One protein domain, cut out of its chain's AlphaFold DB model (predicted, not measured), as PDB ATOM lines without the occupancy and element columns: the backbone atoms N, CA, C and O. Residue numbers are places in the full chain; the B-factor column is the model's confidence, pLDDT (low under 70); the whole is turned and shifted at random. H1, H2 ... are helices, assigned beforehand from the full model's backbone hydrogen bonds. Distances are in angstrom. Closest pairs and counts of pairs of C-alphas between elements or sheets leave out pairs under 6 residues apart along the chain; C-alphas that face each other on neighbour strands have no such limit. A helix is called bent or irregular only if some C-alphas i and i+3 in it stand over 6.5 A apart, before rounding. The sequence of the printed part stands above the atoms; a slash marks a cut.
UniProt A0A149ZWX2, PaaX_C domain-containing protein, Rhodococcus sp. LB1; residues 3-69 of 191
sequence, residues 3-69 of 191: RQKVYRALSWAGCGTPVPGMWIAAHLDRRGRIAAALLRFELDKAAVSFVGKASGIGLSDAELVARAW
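This is residues 3 to 69 of the 191 residues of the protein "PaaX_C domain-containing protein" of Rhodococcus sp. LB1 (UniProt A0A149ZWX2). A helical hairpin, H1 and H2, lies toward one end and a short helix, H3, sits by itself toward the other, with the loop of residues 13 to 27 through the middle between them. A longer loop, residues 41 to 60, leads round to H3. The printed part has 67 residues, under half of them in the three helices, with no named strand: all helix. It is compact, with a radius of gyration of the C-alphas of 11.9 A, yet elongated, spanning 33 by 21 by 20 A.

H1, residues 3 to 12, touches H2, residues 28 to 40, through residues 34 to 38 of H2 alone; their closest C-alphas, Ala 9 and Ala 37, are 6.1 A apart. This hairpin has a shallow tilt of 28 degrees, opposite ways. H3, residues 61 to 68, is apart from both. Every O i to N i+4 pair is within hydrogen-bond range in H1 and H3, and 7 of 9 in H2.

H1 begins at C-alpha 3 (16.303, -34.009, 42.125) and measures 14.3 A. H2 measures 19.7 A and is irregular: C-alphas 29 and 32 are 7.0 A apart. H3, 10.3 A, ends at C-alpha 68 (17.811, -40.867, 26.918).

The C-alphas farthest apart, Arg 40 and Ile 57, are 33.5 A apart. Both links are long; the printed part has no cut, and no printed residue is under 70 in pLDDT.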
ATOM      1  N   ARG A   3      15.769 -33.501  43.404       86.62
ATOM      2  CA  ARG A   3      16.303 -34.009  42.125       86.62
ATOM      3  C   ARG A   3      15.430 -35.098  41.498       86.62
ATOM      4  O   ARG A   3      15.090 -35.014  40.326       86.62
ATOM      5  N   GLN A   4      15.024 -36.097  42.282       89.44
ATOM      6  CA  GLN A   4      14.164 -37.184  41.795       89.44
ATOM      7  C   GLN A   4      12.787 -36.673  41.345       89.44
ATOM      8  O   GLN A   4      12.231 -37.183  40.377       89.44
ATOM      9  N   LYS A   5      12.250 -35.642  42.012       90.81
ATOM     10  CA  LYS A   5      10.970 -35.027  41.628       90.81
ATOM     11  C   LYS A   5      11.081 -34.287  40.291       90.81
ATOM     12  O   LYS A   5      10.180 -34.425  39.472       90.81
ATOM     13  N   VAL A   6      12.190 -33.581  40.061       90.62
ATOM     14  CA  VAL A   6      12.483 -32.910  38.780       90.62
ATOM     15  C   VAL A   6      12.622 -33.930  37.651       90.62
ATOM     16  O   VAL A   6      11.952 -33.798  36.632       90.62
ATOM     17  N   TYR A   7      13.422 -34.984  37.852       90.06
ATOM     18  CA  TYR A   7      13.609 -36.050  36.857       90.06
ATOM     19  C   TYR A   7      12.277 -36.696  36.479       90.06
ATOM     20  O   TYR A   7      11.966 -36.829  35.299       90.06
ATOM     21  N   ARG A   8      11.452 -37.024  37.481       90.06
ATOM     22  CA  ARG A   8      10.117 -37.567  37.245       90.06
ATOM     23  C   ARG A   8       9.244 -36.581  36.470       90.06
ATOM     24  O   ARG A   8       8.642 -36.967  35.484       90.06
ATOM     25  N   ALA A   9       9.182 -35.313  36.864       90.75
ATOM     26  CA  ALA A   9       8.329 -34.345  36.177       90.75
ATOM     27  C   ALA A   9       8.740 -34.093  34.719       90.75
ATOM     28  O   ALA A   9       7.871 -33.965  33.865       90.75
ATOM     29  N   LEU A  10      10.043 -34.050  34.427       90.25
ATOM     30  CA  LEU A  10      10.540 -33.887  33.060       90.25
ATOM     31  C   LEU A  10      10.335 -35.152  32.221       90.25
ATOM     32  O   LEU A  10       9.959 -35.040  31.058       90.25
ATOM     33  N   SER A  11      10.461 -36.343  32.811       88.81
ATOM     34  CA  SER A  11      10.059 -37.597  32.159       88.81
ATOM     35  C   SER A  11       8.567 -37.594  31.800       88.81
ATOM     36  O   SER A  11       8.214 -37.884  30.663       88.81
ATOM     37  N   TRP A  12       7.696 -37.126  32.702       86.31
ATOM     38  CA  TRP A  12       6.260 -36.954  32.428       86.31
ATOM     39  C   TRP A  12       5.963 -35.857  31.395       86.31
ATOM     40  O   TRP A  12       4.935 -35.894  30.720       86.31
ATOM     41  N   ALA A  13       6.859 -34.880  31.241       88.06
ATOM     42  CA  ALA A  13       6.806 -33.909  30.152       88.06
ATOM     43  C   ALA A  13       7.308 -34.492  28.816       88.06
ATOM     44  O   ALA A  13       7.272 -33.792  27.805       88.06
ATOM     45  N   GLY A  14       7.740 -35.757  28.799       85.56
ATOM     46  CA  GLY A  14       8.214 -36.472  27.623       85.56
ATOM     47  C   GLY A  14       9.694 -36.252  27.312       85.56
ATOM     48  O   GLY A  14      10.088 -36.435  26.157       85.56
ATOM     49  N   CYS A  15      10.492 -35.829  28.296       90.75
ATOM     50  CA  CYS A  15      11.941 -35.711  28.167       90.75
ATOM     51  C   CYS A  15      12.654 -37.016  28.538       90.75
ATOM     52  O   CYS A  15      12.274 -37.683  29.498       90.75
ATOM     53  N   GLY A  16      13.741 -37.323  27.835       91.31
ATOM     54  CA  GLY A  16      14.710 -38.347  28.222       91.31
ATOM     55  C   GLY A  16      15.989 -37.728  28.786       91.31
ATOM     56  O   GLY A  16      16.215 -36.521  28.647       91.31
ATOM     57  N   THR A  17      16.828 -38.535  29.436       92.44
ATOM     58  CA  THR A  17      18.046 -38.069  30.128       92.44
ATOM     59  C   THR A  17      19.284 -38.821  29.628       92.44
ATOM     60  O   THR A  17      19.669 -39.819  30.227       92.44
ATOM     61  N   PRO A  18      19.936 -38.353  28.547       90.19
ATOM     62  CA  PRO A  18      21.092 -39.040  27.963       90.19
ATOM     63  C   PRO A  18      22.351 -38.960  28.837       90.19
ATOM     64  O   PRO A  18      23.207 -39.841  28.782       90.19
ATOM     65  N   VAL A  19      22.477 -37.900  29.643       87.94
ATOM     66  CA  VAL A  19      23.501 -37.747  30.686       87.94
ATOM     67  C   VAL A  19      22.902 -37.014  31.893       87.94
ATOM     68  O   VAL A  19      21.963 -36.228  31.723       87.94
ATOM     69  N   PRO A  20      23.425 -37.218  33.116       87.94
ATOM     70  CA  PRO A  20      22.911 -36.545  34.304       87.94
ATOM     71  C   PRO A  20      22.897 -35.017  34.162       87.94
ATOM     72  O   PRO A  20      23.918 -34.401  33.874       87.94
ATOM     73  N   GLY A  21      21.737 -34.404  34.406       87.00
ATOM     74  CA  GLY A  21      21.562 -32.947  34.337       87.00
ATOM     75  C   GLY A  21      21.263 -32.398  32.940       87.00
ATOM     76  O   GLY A  21      21.052 -31.195  32.815       87.00
ATOM     77  N   MET A  22      21.189 -33.255  31.916       89.38
ATOM     78  CA  MET A  22      20.727 -32.897  30.575       89.38
ATOM     79  C   MET A  22      19.401 -33.593  30.273       89.38
ATOM     80  O   MET A  22      19.241 -34.784  30.533       89.38
ATOM     81  N   TRP A  23      18.462 -32.861  29.681       93.00
ATOM     82  CA  TRP A  23      17.190 -33.411  29.220       93.00
ATOM     83  C   TRP A  23      16.984 -33.070  27.756       93.00
ATOM     84  O   TRP A  23      17.215 -31.932  27.350       93.00
ATOM     85  N   ILE A  24      16.528 -34.051  26.985       91.69
ATOM     86  CA  ILE A  24      16.202 -33.878  25.571       91.69
ATOM     87  C   ILE A  24      14.744 -34.257  25.326       91.69
ATOM     88  O   ILE A  24      14.208 -35.148  25.984       91.69
ATOM     89  N   ALA A  25      14.103 -33.585  24.376       90.06
ATOM     90  CA  ALA A  25      12.759 -33.903  23.913       90.06
ATOM     91  C   ALA A  25      12.755 -33.900  22.385       90.06
ATOM     92  O   ALA A  25      13.308 -32.991  21.770       90.06
ATOM     93  N   ALA A  26      12.113 -34.898  21.778       86.69
ATOM     94  CA  ALA A  26      12.002 -34.992  20.321       86.69
ATOM     95  C   ALA A  26      10.818 -34.199  19.743       86.69
ATOM     96  O   ALA A  26      10.703 -34.064  18.529       86.69
ATOM     97  N   HIS A  27       9.937 -33.670  20.600       85.00
ATOM     98  CA  HIS A  27       8.689 -33.030  20.187       85.00
ATOM     99  C   HIS A  27       8.606 -31.593  20.697       85.00
ATOM    100  O   HIS A  27       8.642 -31.344  21.905       85.00
ATOM    101  N   LEU A  28       8.505 -30.636  19.770       83.12
ATOM    102  CA  LEU A  28       8.541 -29.204  20.089       83.12
ATOM    103  C   LEU A  28       7.263 -28.713  20.788       83.12
ATOM    104  O   LEU A  28       7.312 -27.790  21.602       83.12
ATOM    105  N   ASP A  29       6.127 -29.352  20.522       84.56
ATOM    106  CA  ASP A  29       4.835 -29.081  21.163       84.56
ATOM    107  C   ASP A  29       4.858 -29.337  22.685       84.56
ATOM    108  O   ASP A  29       4.079 -28.746  23.436       84.56
ATOM    109  N   ARG A  30       5.815 -30.135  23.185       84.88
ATOM    110  CA  ARG A  30       6.021 -30.383  24.624       84.88
ATOM    111  C   ARG A  30       6.639 -29.197  25.370       84.88
ATOM    112  O   ARG A  30       6.625 -29.193  26.603       84.88
ATOM    113  N   ARG A  31       7.123 -28.157  24.674       89.19
ATOM    114  CA  ARG A  31       7.800 -26.990  25.280       89.19
ATOM    115  C   ARG A  31       7.002 -26.350  26.419       89.19
ATOM    116  O   ARG A  31       7.585 -26.009  27.444       89.19
ATOM    117  N   GLY A  32       5.680 -26.226  26.276       90.75
ATOM    118  CA  GLY A  32       4.817 -25.667  27.325       90.75
ATOM    119  C   GLY A  32       4.801 -26.512  28.604       90.75
ATOM    120  O   GLY A  32       4.921 -25.976  29.705       90.75
ATOM    121  N   ARG A  33       4.734 -27.844  28.470       89.62
ATOM    122  CA  ARG A  33       4.785 -28.777  29.610       89.62
ATOM    123  C   ARG A  33       6.148 -28.746  30.299       89.62
ATOM    124  O   ARG A  33       6.209 -28.756  31.526       89.62
ATOM    125  N   ILE A  34       7.227 -28.659  29.520       91.12
ATOM    126  CA  ILE A  34       8.599 -28.551  30.035       91.12
ATOM    127  C   ILE A  34       8.774 -27.245  30.819       91.12
ATOM    128  O   ILE A  34       9.263 -27.274  31.945       91.12
ATOM    129  N   ALA A  35       8.316 -26.113  30.276       92.25
ATOM    130  CA  ALA A  35       8.376 -24.821  30.960       92.25
ATOM    131  C   ALA A  35       7.604 -24.836  32.290       92.25
ATOM    132  O   ALA A  35       8.128 -24.398  33.314       92.25
ATOM    133  N   ALA A  36       6.396 -25.412  32.304       93.38
ATOM    134  CA  ALA A  36       5.611 -25.574  33.527       93.38
ATOM    135  C   ALA A  36       6.319 -26.466  34.564       93.38
ATOM    136  O   ALA A  36       6.287 -26.171  35.759       93.38
ATOM    137  N   ALA A  37       6.990 -27.535  34.119       91.94
ATOM    138  CA  ALA A  37       7.777 -28.391  35.000       91.94
ATOM    139  C   ALA A  37       8.974 -27.643  35.607       91.94
ATOM    140  O   ALA A  37       9.196 -27.758  36.808       91.94
ATOM    141  N   LEU A  38       9.711 -26.849  34.822       91.62
ATOM    142  CA  LEU A  38      10.837 -26.054  35.327       91.62
ATOM    143  C   LEU A  38      10.384 -24.995  36.338       91.62
ATOM    144  O   LEU A  38      10.970 -24.905  37.415       91.62
ATOM    145  N   LEU A  39       9.309 -24.259  36.036       94.94
ATOM    146  CA  LEU A  39       8.745 -23.246  36.934       94.94
ATOM    147  C   LEU A  39       8.286 -23.856  38.266       94.94
ATOM    148  O   LEU A  39       8.562 -23.308  39.328       94.94
ATOM    149  N   ARG A  40       7.641 -25.029  38.226       93.75
ATOM    150  CA  ARG A  40       7.189 -25.757  39.425       93.75
ATOM    151  C   ARG A  40       8.321 -26.058  40.414       93.75
ATOM    152  O   ARG A  40       8.048 -26.235  41.599       93.75
ATOM    153  N   PHE A  41       9.555 -26.177  39.933       92.50
ATOM    154  CA  PHE A  41      10.733 -26.461  40.755       92.50
ATOM    155  C   PHE A  41      11.709 -25.282  40.834       92.50
ATOM    156  O   PHE A  41      12.846 -25.495  41.249       92.50
ATOM    157  N   GLU A  42      11.280 -24.074  40.447       93.75
ATOM    158  CA  GLU A  42      12.085 -22.840  40.496       93.75
ATOM    159  C   GLU A  42      13.405 -22.944  39.702       93.75
ATOM    160  O   GLU A  42      14.437 -22.384  40.067       93.75
ATOM    161  N   LEU A  43      13.381 -23.700  38.598       90.00
ATOM    162  CA  LEU A  43      14.528 -23.900  37.708       90.00
ATOM    163  C   LEU A  43      14.513 -22.969  36.490       90.00
ATOM    164  O   LEU A  43      15.444 -23.001  35.691       90.00
ATOM    165  N   ASP A  44      13.491 -22.130  36.337       87.06
ATOM    166  CA  ASP A  44      13.316 -21.207  35.207       87.06
ATOM    167  C   ASP A  44      14.469 -20.202  35.060       87.06
ATOM    168  O   ASP A  44      14.783 -19.790  33.947       87.06
ATOM    169  N   LYS A  45      15.147 -19.864  36.164       87.38
ATOM    170  CA  LYS A  45      16.305 -18.953  36.175       87.38
ATOM    171  C   LYS A  45      17.663 -19.654  36.098       87.38
ATOM    172  O   LYS A  45      18.680 -18.981  35.974       87.38
ATOM    173  N   ALA A  46      17.688 -20.982  36.215       86.94
ATOM    174  CA  ALA A  46      18.916 -21.779  36.267       86.94
ATOM    175  C   ALA A  46      19.075 -22.718  35.062       86.94
ATOM    176  O   ALA A  46      20.185 -23.152  34.758       86.94
ATOM    177  N   ALA A  47      17.978 -23.052  34.380       88.81
ATOM    178  CA  ALA A  47      17.986 -23.910  33.210       88.81
ATOM    179  C   ALA A  47      18.240 -23.103  31.932       88.81
ATOM    180  O   ALA A  47      17.693 -22.018  31.738       88.81
ATOM    181  N   VAL A  48      19.011 -23.688  31.020       88.12
ATOM    182  CA  VAL A  48      19.165 -23.181  29.655       88.12
ATOM    183  C   VAL A  48      18.471 -24.150  28.702       88.12
ATOM    184  O   VAL A  48      18.595 -25.365  28.849       88.12
ATOM    185  N   SER A  49      17.719 -23.618  27.739       88.94
ATOM    186  CA  SER A  49      16.978 -24.408  26.755       88.94
ATOM    187  C   SER A  49      17.365 -23.998  25.341       88.94
ATOM    188  O   SER A  49      17.368 -22.814  25.011       88.94
ATOM    189  N   PHE A  50      17.652 -24.993  24.505       85.44
ATOM    190  CA  PHE A  50      17.989 -24.821  23.098       85.44
ATOM    191  C   PHE A  50      17.113 -25.728  22.238       85.44
ATOM    192  O   PHE A  50      16.667 -26.785  22.683       85.44
ATOM    193  N   VAL A  51      16.892 -25.313  20.994       85.56
ATOM    194  CA  VAL A  51      16.243 -26.119  19.959       85.56
ATOM    195  C   VAL A  51      17.222 -26.230  18.801       85.56
ATOM    196  O   VAL A  51      17.731 -25.219  18.323       85.56
ATOM    197  N   GLY A  52      17.496 -27.451  18.364       82.75
ATOM    198  CA  GLY A  52      18.455 -27.705  17.301       82.75
ATOM    199  C   GLY A  52      18.593 -29.191  17.009       82.75
ATOM    200  O   GLY A  52      17.941 -30.022  17.636       82.75
ATOM    201  N   LYS A  53      19.448 -29.499  16.037       76.81
ATOM    202  CA  LYS A  53      19.855 -30.866  15.701       76.81
ATOM    203  C   LYS A  53      21.213 -31.155  16.334       76.81
ATOM    204  O   LYS A  53      21.973 -30.212  16.578       76.81
ATOM    205  N   ALA A  54      21.535 -32.426  16.566       76.19
ATOM    206  CA  ALA A  54      22.906 -32.782  16.900       76.19
ATOM    207  C   ALA A  54      23.840 -32.331  15.769       76.19
ATOM    208  O   ALA A  54      23.499 -32.402  14.587       76.19
ATOM    209  N   SER A  55      25.022 -31.846  16.134       78.94
ATOM    210  CA  SER A  55      26.018 -31.381  15.163       78.94
ATOM    211  C   SER A  55      26.739 -32.527  14.447       78.94
ATOM    212  O   SER A  55      27.497 -32.271  13.515       78.94
ATOM    213  N   GLY A  56      26.553 -33.770  14.902       76.44
ATOM    214  CA  GLY A  56      27.320 -34.935  14.456       76.44
ATOM    215  C   GLY A  56      28.714 -35.045  15.087       76.44
ATOM    216  O   GLY A  56      29.451 -35.970  14.765       76.44
ATOM    217  N   ILE A  57      29.086 -34.130  15.990       83.75
ATOM    218  CA  ILE A  57      30.334 -34.207  16.759       83.75
ATOM    219  C   ILE A  57      30.031 -34.823  18.129       83.75
ATOM    220  O   ILE A  57      29.265 -34.255  18.908       83.75
ATOM    221  N   GLY A  58      30.671 -35.950  18.449       88.25
ATOM    222  CA  GLY A  58      30.431 -36.686  19.692       88.25
ATOM    223  C   GLY A  58      29.372 -37.772  19.513       88.25
ATOM    224  O   GLY A  58      29.500 -38.593  18.612       88.25
ATOM    225  N   LEU A  59      28.362 -37.796  20.390       82.56
ATOM    226  CA  LEU A  59      27.285 -38.789  20.327       82.56
ATOM    227  C   LEU A  59      26.412 -38.569  19.089       82.56
ATOM    228  O   LEU A  59      25.977 -37.448  18.817       82.56
ATOM    229  N   SER A  60      26.117 -39.658  18.391       86.31
ATOM    230  CA  SER A  60      25.108 -39.703  17.335       86.31
ATOM    231  C   SER A  60      23.686 -39.538  17.891       86.31
ATOM    232  O   SER A  60      23.438 -39.744  19.083       86.31
ATOM    233  N   ASP A  61      22.725 -39.218  17.018       85.19
ATOM    234  CA  ASP A  61      21.301 -39.155  17.383       85.19
ATOM    235  C   ASP A  61      20.804 -40.490  17.961       85.19
ATOM    236  O   ASP A  61      20.102 -40.502  18.973       85.19
ATOM    237  N   ALA A  62      21.236 -41.616  17.384       84.81
ATOM    238  CA  ALA A  62      20.893 -42.952  17.864       84.81
ATOM    239  C   ALA A  62      21.430 -43.211  19.283       84.81
ATOM    240  O   ALA A  62      20.706 -43.712  20.142       84.81
ATOM    241  N   GLU A  63      22.674 -42.818  19.571       88.00
ATOM    242  CA  GLU A  63      23.248 -42.941  20.916       88.00
ATOM    243  C   GLU A  63      22.575 -42.007  21.926       88.00
ATOM    244  O   GLU A  63      22.382 -42.388  23.083       88.00
ATOM    245  N   LEU A  64      22.205 -40.790  21.513       89.00
ATOM    246  CA  LEU A  64      21.442 -39.870  22.357       89.00
ATOM    247  C   LEU A  64      20.082 -40.464  22.717       89.00
ATOM    248  O   LEU A  64      19.714 -40.442  23.888       89.00
ATOM    249  N   VAL A  65      19.369 -41.028  21.741       90.75
ATOM    250  CA  VAL A  65      18.076 -41.690  21.951       90.75
ATOM    251  C   VAL A  65      18.219 -42.890  22.884       90.75
ATOM    252  O   VAL A  65      17.522 -42.942  23.897       90.75
ATOM    253  N   ALA A  66      19.160 -43.797  22.608       89.88
ATOM    254  CA  ALA A  66      19.373 -45.011  23.398       89.88
ATOM    255  C   ALA A  66      19.769 -44.723  24.857       89.88
ATOM    256  O   ALA A  66      19.429 -45.481  25.761       89.88
ATOM    257  N   ARG A  67      20.481 -43.618  25.114       91.56
ATOM    258  CA  ARG A  67      20.809 -43.190  26.484       91.56
ATOM    259  C   ARG A  67      19.664 -42.446  27.159       91.56
ATOM    260  O   ARG A  67      19.549 -42.482  28.379       91.56
ATOM    261  N   ALA A  68      18.871 -41.708  26.389       91.94
ATOM    262  CA  ALA A  68      17.811 -40.867  26.918       91.94
ATOM    263  C   ALA A  68      16.558 -41.660  27.303       91.94
ATOM    264  O   ALA A  68      15.885 -41.271  28.261       91.94
ATOM    265  N   TRP A  69      16.273 -42.749  26.586       91.94
ATOM    266  CA  TRP A  69      15.119 -43.615  26.797       91.94
ATOM    267  C   TRP A  69      15.511 -45.088  26.681       91.94
ATOM    268  O   TRP A  69      16.198 -45.480  25.743       91.94
TER     269      TRP A  69